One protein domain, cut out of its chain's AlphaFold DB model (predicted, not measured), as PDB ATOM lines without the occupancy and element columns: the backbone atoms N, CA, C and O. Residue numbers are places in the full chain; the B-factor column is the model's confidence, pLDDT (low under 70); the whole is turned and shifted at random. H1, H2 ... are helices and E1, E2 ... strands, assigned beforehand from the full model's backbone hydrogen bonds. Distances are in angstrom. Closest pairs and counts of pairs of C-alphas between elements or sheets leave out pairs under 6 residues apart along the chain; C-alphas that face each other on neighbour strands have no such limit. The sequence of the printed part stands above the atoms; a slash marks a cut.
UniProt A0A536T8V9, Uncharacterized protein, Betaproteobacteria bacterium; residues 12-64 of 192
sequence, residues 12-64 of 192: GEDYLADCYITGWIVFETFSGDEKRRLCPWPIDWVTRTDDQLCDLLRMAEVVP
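What this domain is: This is residues 12 to 64 of the 192 residues of an uncharacterized protein of Betaproteobacteria bacterium (UniProt A0A536T8V9). A small two-stranded hairpin, E1 and E2, has helix H2 packed over it through residues 53 to 59, while helix H1 lies off at one end, away from H2. The printed part has 53 residues, with named elements in the order H1, E1, E2, H2, antiparallel strands and a mixed class. It is only just compact, close to loose, with a radius of gyration of the C-alphas of 11.7 A, and only just flat, spanning 32 by 27 by 15 A.

How they stand to each other: H1, residues 12 to 22, is apart from E2, residues 35 to 38, and from H2, residues 50 to 59. E1, residues 25 to 28, and E2 form an antiparallel hairpin at 161 degrees, with N 27 and O 36 within hydrogen-bond range at 2.8 A. The closest C-alphas of E2 and H2, Arg 36 and Leu 57, are 7.1 A apart. Residues 36 to 37 of E2 pair antiparallel with residues 61 to 62. Every O i to N i+4 pair is within hydrogen-bond range in H2, and 4 of 7 in H1.

Where its parts are: H1 begins at C-alpha 12 (45.517, -1.209, 88.756) and is 16.8 A long. E1 is 9.8 A, E2 10.2 A and H2 14.4 A, ending at C-alpha 59 (33.098, 14.189, 93.520).

The domain as a whole: The farthest C-alphas, Gly 12 and Thr 49, are 33.4 A apart. The printed part has no cut, and the link E2 to H2 is long. Residues 12 to 23 are among those with pLDDT under 70.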
ATOM      1  N   GLY A  12      45.871  -2.035  87.597       39.62
ATOM      2  CA  GLY A  12      45.517  -1.209  88.756       39.62
ATOM      3  C   GLY A  12      46.607  -0.217  89.188       39.62
ATOM      4  O   GLY A  12      46.289   0.770  89.842       39.62
ATOM      5  N   GLU A  13      47.872  -0.442  88.817       36.84
ATOM      6  CA  GLU A  13      48.977   0.484  89.103       36.84
ATOM      7  C   GLU A  13      49.032   1.647  88.106       36.84
ATOM      8  O   GLU A  13      49.398   2.745  88.510       36.84
ATOM      9  N   ASP A  14      48.579   1.462  86.860       45.91
ATOM     10  CA  ASP A  14      48.539   2.543  85.860       45.91
ATOM     11  C   ASP A  14      47.610   3.693  86.285       45.91
ATOM     12  O   ASP A  14      47.964   4.859  86.131       45.91
ATOM     13  N   TYR A  15      46.471   3.393  86.925       45.00
ATOM     14  CA  TYR A  15      45.538   4.424  87.410       45.00
ATOM     15  C   TYR A  15      46.138   5.296  88.527       45.00
ATOM     16  O   TYR A  15      45.826   6.478  88.644       45.00
ATOM     17  N   LEU A  16      47.028   4.728  89.348       46.88
ATOM     18  CA  LEU A  16      47.750   5.489  90.367       46.88
ATOM     19  C   LEU A  16      49.034   6.116  89.823       46.88
ATOM     20  O   LEU A  16      49.460   7.127  90.373       46.88
ATOM     21  N   ALA A  17      49.643   5.560  88.776       50.16
ATOM     22  CA  ALA A  17      50.873   6.078  88.187       50.16
ATOM     23  C   ALA A  17      50.693   7.513  87.672       50.16
ATOM     24  O   ALA A  17      51.537   8.364  87.959       50.16
ATOM     25  N   ASP A  18      49.566   7.810  87.021       49.09
ATOM     26  CA  ASP A  18      49.235   9.174  86.601       49.09
ATOM     27  C   ASP A  18      48.919  10.083  87.807       49.09
ATOM     28  O   ASP A  18      49.435  11.202  87.896       49.09
ATOM     29  N   CYS A  19      48.184   9.578  88.809       49.81
ATOM     30  CA  CYS A  19      47.868  10.318  90.039       49.81
ATOM     31  C   CYS A  19      49.096  10.628  90.917       49.81
ATOM     32  O   CYS A  19      49.115  11.656  91.596       49.81
ATOM     33  N   TYR A  20      50.132   9.780  90.919       51.75
ATOM     34  CA  TYR A  20      51.402  10.038  91.615       51.75
ATOM     35  C   TYR A  20      52.162  11.225  91.023       51.75
ATOM     36  O   TYR A  20      52.944  11.860  91.731       51.75
ATOM     37  N   ILE A  21      51.935  11.532  89.746       51.06
ATOM     38  CA  ILE A  21      52.631  12.600  89.028       51.06
ATOM     39  C   ILE A  21      51.859  13.917  89.148       51.06
ATOM     40  O   ILE A  21      52.472  14.964  89.354       51.06
ATOM     41  N   THR A  22      50.526  13.883  89.055       60.66
ATOM     42  CA  THR A  22      49.682  15.086  89.159       60.66
ATOM     43  C   THR A  22      49.389  15.497  90.597       60.66
ATOM     44  O   THR A  22      49.137  16.672  90.841       60.66
ATOM     45  N   GLY A  23      49.421  14.554  91.540       63.66
ATOM     46  CA  GLY A  23      48.987  14.761  92.919       63.66
ATOM     47  C   GLY A  23      47.468  14.654  93.091       63.66
ATOM     48  O   GLY A  23      46.698  14.645  92.126       63.66
ATOM     49  N   TRP A  24      47.036  14.554  94.347       84.69
ATOM     50  CA  TRP A  24      45.634  14.421  94.745       84.69
ATOM     51  C   TRP A  24      45.353  15.215  96.023       84.69
ATOM     52  O   TRP A  24      46.257  15.460  96.825       84.69
ATOM     53  N   ILE A  25      44.085  15.563  96.243       82.88
ATOM     54  CA  ILE A  25      43.608  16.089  97.530       82.88
ATOM     55  C   ILE A  25      42.954  14.958  98.306       82.88
ATOM     56  O   ILE A  25      42.261  14.113  97.733       82.88
ATOM     57  N   VAL A  26      43.184  14.947  99.615       85.75
ATOM     58  CA  VAL A  26      42.483  14.070 100.547       85.75
ATOM     59  C   VAL A  26      41.592  14.927 101.430       85.75
ATOM     60  O   VAL A  26      42.069  15.859 102.073       85.75
ATOM     61  N   PHE A  27      40.315  14.577 101.475       86.00
ATOM     62  CA  PHE A  27      39.386  15.046 102.487       86.00
ATOM     63  C   PHE A  27      39.295  13.986 103.577       86.00
ATOM     64  O   PHE A  27      39.115  12.805 103.281       86.00
ATOM     65  N   GLU A  28      39.426  14.396 104.829       86.06
ATOM     66  CA  GLU A  28      39.354  13.507 105.982       86.06
ATOM     67  C   GLU A  28      38.473  14.153 107.049       86.06
ATOM     68  O   GLU A  28      38.565  15.356 107.304       86.06
ATOM     69  N   THR A  29      37.594  13.358 107.654       82.19
ATOM     70  CA  THR A  29      36.820  13.786 108.822       82.19
ATOM     71  C   THR A  29      37.750  14.003 110.013       82.19
ATOM     72  O   THR A  29      38.770  13.334 110.148       82.19
ATOM     73  N   PHE A  30      37.401  14.893 110.946       74.44
ATOM     74  CA  PHE A  30      38.218  15.114 112.153       74.44
ATOM     75  C   PHE A  30      38.423  13.841 112.995       74.44
ATOM     76  O   PHE A  30      39.436  13.700 113.674       74.44
ATOM     77  N   SER A  31      37.465  12.915 112.945       69.31
ATOM     78  CA  SER A  31      37.521  11.586 113.562       69.31
ATOM     79  C   SER A  31      38.409  10.592 112.808       69.31
ATOM     80  O   SER A  31      38.768   9.560 113.372       69.31
ATOM     81  N   GLY A  32      38.763  10.886 111.554       72.25
ATOM     82  CA  GLY A  32      39.590  10.038 110.703       72.25
ATOM     83  C   GLY A  32      38.924   8.723 110.307       72.25
ATOM     84  O   GLY A  32      39.626   7.772 109.980       72.25
ATOM     85  N   ASP A  33      37.596   8.631 110.376       73.50
ATOM     86  CA  ASP A  33      36.773   7.461 110.035       73.50
ATOM     87  C   ASP A  33      36.363   7.431 108.557       73.50
ATOM     88  O   ASP A  33      36.162   6.356 107.989       73.50
ATOM     89  N   GLU A  34      36.339   8.589 107.901       78.19
ATOM     90  CA  GLU A  34      36.083   8.706 106.472       78.19
ATOM     91  C   GLU A  34      37.216   9.479 105.801       78.19
ATOM     92  O   GLU A  34      37.625  10.554 106.243       78.19
ATOM     93  N   LYS A  35      37.724   8.905 104.708       83.88
ATOM     94  CA  LYS A  35      38.677   9.563 103.821       83.88
ATOM     95  C   LYS A  35      38.130   9.521 102.411       83.88
ATOM     96  O   LYS A  35      37.700   8.468 101.942       83.88
ATOM     97  N   ARG A  36      38.196  10.647 101.717       84.56
ATOM     98  CA  ARG A  36      37.911  10.731 100.289       84.56
ATOM     99  C   ARG A  36      39.097  11.310  99.556       84.56
ATOM    100  O   ARG A  36      39.793  12.170 100.089       84.56
ATOM    101  N   ARG A  37      39.334  10.843  98.339       84.12
ATOM    102  CA  ARG A  37      40.433  11.300  97.498       84.12
ATOM    103  C   ARG A  37      39.893  11.833  96.188       84.12
ATOM    104  O   ARG A  37      39.110  11.172  95.516       84.12
ATOM    105  N   LEU A  38      40.369  13.012  95.819       80.62
ATOM    106  CA  LEU A  38      40.112  13.607  94.520       80.62
ATOM    107  C   LEU A  38      41.413  13.605  93.717       80.62
ATOM    108  O   LEU A  38      42.390  14.247  94.112       80.62
ATOM    109  N   CYS A  39      41.420  12.848  92.620       75.69
ATOM    110  CA  CYS A  39      42.483  12.858  91.623       75.69
ATOM    111  C   CYS A  39      41.868  13.167  90.252       75.69
ATOM    112  O   CYS A  39      40.860  12.547  89.906       75.69
ATOM    113  N   PRO A  40      42.474  14.071  89.469       67.06
ATOM    114  CA  PRO A  40      43.604  14.940  89.828       67.06
ATOM    115  C   PRO A  40      43.195  16.052  90.811       67.06
ATOM    116  O   PRO A  40      42.017  16.386  90.933       67.06
ATOM    117  N   TRP A  41      44.157  16.629  91.539       67.69
ATOM    118  CA  TRP A  41      43.854  17.790  92.383       67.69
ATOM    119  C   TRP A  41      43.477  19.029  91.540       67.69
ATOM    120  O   TRP A  41      44.167  19.336  90.565       67.69
ATOM    121  N   PRO A  42      42.425  19.783  91.908       75.12
ATOM    122  CA  PRO A  42      42.141  21.084  91.309       75.12
ATOM    123  C   PRO A  42      43.206  22.089  91.744       75.12
ATOM    124  O   PRO A  42      43.410  22.275  92.937       75.12
ATOM    125  N   ILE A  43      43.880  22.763  90.812       65.06
ATOM    126  CA  ILE A  43      44.975  23.698  91.139       65.06
ATOM    127  C   ILE A  43      44.508  24.934  91.932       65.06
ATOM    128  O   ILE A  43      45.283  25.542  92.666       65.06
ATOM    129  N   ASP A  44      43.232  25.289  91.805       72.25
ATOM    130  CA  ASP A  44      42.563  26.436  92.423       72.25
ATOM    131  C   ASP A  44      41.903  26.104  93.772       72.25
ATOM    132  O   ASP A  44      41.255  26.968  94.365       72.25
ATOM    133  N   TRP A  45      42.061  24.876  94.283       80.06
ATOM    134  CA  TRP A  45      41.364  24.417  95.490       80.06
ATOM    135  C   TRP A  45      41.601  25.312  96.713       80.06
ATOM    136  O   TRP A  45      40.698  25.490  97.521       80.06
ATOM    137  N   VAL A  46      42.790  25.915  96.824       79.12
ATOM    138  CA  VAL A  46      43.165  26.815  97.930       79.12
ATOM    139  C   VAL A  46      42.337  28.102  97.923       79.12
ATOM    140  O   VAL A  46      42.118  28.705  98.968       79.12
ATOM    141  N   THR A  47      41.890  28.539  96.747       78.19
ATOM    142  CA  THR A  47      41.120  29.781  96.571       78.19
ATOM    143  C   THR A  47      39.608  29.563  96.571       78.19
ATOM    144  O   THR A  47      38.859  30.533  96.470       78.19
ATOM    145  N   ARG A  48      39.154  28.308  96.670       79.44
ATOM    146  CA  ARG A  48      37.732  27.958  96.670       79.44
ATOM    147  C   ARG A  48      37.081  28.238  98.017       79.44
ATOM    148  O   ARG A  48      37.717  28.151  99.063       79.44
ATOM    149  N   THR A  49      35.793  28.559  97.972       82.25
ATOM    150  CA  THR A  49      34.967  28.695  99.176       82.25
ATOM    151  C   THR A  49      34.629  27.325  99.763       82.25
ATOM    152  O   THR A  49      34.700  26.307  99.074       82.25
ATOM    153  N   ASP A  50      34.193  27.291 101.020       83.75
ATOM    154  CA  ASP A  50      33.798  26.046 101.690       83.75
ATOM    155  C   ASP A  50      32.669  25.305 100.953       83.75
ATOM    156  O   ASP A  50      32.696  24.077 100.848       83.75
ATOM    157  N   ASP A  51      31.721  26.040 100.363       80.06
ATOM    158  CA  ASP A  51      30.654  25.461  99.535       80.06
ATOM    159  C   ASP A  51      31.228  24.756  98.296       80.06
ATOM    160  O   ASP A  51      30.855  23.629  97.970       80.06
ATOM    161  N   GLN A  52      32.208  25.379  97.640       72.50
ATOM    162  CA  GLN A  52      32.890  24.800  96.483       72.50
ATOM    163  C   GLN A  52      33.786  23.613  96.872       72.50
ATOM    164  O   GLN A  52      33.946  22.679  96.085       72.50
ATOM    165  N   LEU A  53      34.363  23.612  98.080       80.44
ATOM    166  CA  LEU A  53      35.083  22.458  98.626       80.44
ATOM    167  C   LEU A  53      34.128  21.296  98.927       80.44
ATOM    168  O   LEU A  53      34.484  20.138  98.713       80.44
ATOM    169  N   CYS A  54      32.900  21.590  99.357       82.19
ATOM    170  CA  CYS A  54      31.854  20.587  99.542       82.19
ATOM    171  C   CYS A  54      31.438  19.938  98.213       82.19
ATOM    172  O   CYS A  54      31.221  18.726  98.171       82.19
ATOM    173  N   ASP A  55      31.382  20.696  97.116       78.19
ATOM    174  CA  ASP A  55      31.145  20.130  95.781       78.19
ATOM    175  C   ASP A  55      32.286  19.189  95.356       78.19
ATOM    176  O   ASP A  55      32.029  18.074  94.894       78.19
ATOM    177  N   LEU A  56      33.543  19.572  95.608       78.88
ATOM    178  CA  LEU A  56      34.707  18.709  95.368       78.88
ATOM    179  C   LEU A  56      34.681  17.433  96.224       78.88
ATOM    180  O   LEU A  56      35.021  16.355  95.738       78.88
ATOM    181  N   LEU A  57      34.233  17.528  97.478       83.56
ATOM    182  CA  LEU A  57      34.078  16.380  98.374       83.56
ATOM    183  C   LEU A  57      33.046  15.368  97.852       83.56
ATOM    184  O   LEU A  57      33.229  14.158  98.016       83.56
ATOM    185  N   ARG A  58      31.964  15.838  97.216       80.25
ATOM    186  CA  ARG A  58      30.956  14.951  96.606       80.25
ATOM    187  C   ARG A  58      31.512  14.190  95.407       80.25
ATOM    188  O   ARG A  58      31.114  13.051  95.193       80.25
ATOM    189  N   MET A  59      32.419  14.812  94.659       75.38
ATOM    190  CA  MET A  59      33.098  14.189  93.520       75.38
ATOM    191  C   MET A  59      34.235  13.249  93.942       75.38
ATOM    192  O   MET A  59      34.613  12.363  93.180       75.38
ATOM    193  N   ALA A  60      34.797  13.445  95.136       83.12
ATOM    194  CA  ALA A  60      35.915  12.660  95.633       83.12
ATOM    195  C   ALA A  60      35.523  11.193  95.888       83.12
ATOM    196  O   ALA A  60      34.506  10.892  96.520       83.12
ATOM    197  N   GLU A  61      36.377  10.274  95.443       77.38
ATOM    198  CA  GLU A  61      36.219   8.834  95.633       77.38
ATOM    199  C   GLU A  61      36.431   8.473  97.109       77.38
ATOM    200  O   GLU A  61      37.405   8.909  97.729       77.38
ATOM    201  N   VAL A  62      35.546   7.656  97.687       81.31
ATOM    202  CA  VAL A  62      35.723   7.152  99.057       81.31
ATOM    203  C   VAL A  62      36.909   6.196  99.092       81.31
ATOM    204  O   VAL A  62      36.910   5.173  98.413       81.31
ATOM    205  N   VAL A  63      37.911   6.507  99.914       76.31
ATOM    206  CA  VAL A  63      39.088   5.659 100.103       76.31
ATOM    207  C   VAL A  63      38.761   4.614 101.166       76.31
ATOM    208  O   VAL A  63      38.556   4.976 102.330       76.31
ATOM    209  N   PRO A  64      38.749   3.313 100.825       67.50
ATOM    210  CA  PRO A  64      38.550   2.272 101.818       67.50
ATOM    211  C   PRO A  64      39.652   2.355 102.871       67.50
ATOM    212  O   PRO A  64      40.842   2.378 102.538       67.50
TER     213      PRO A  64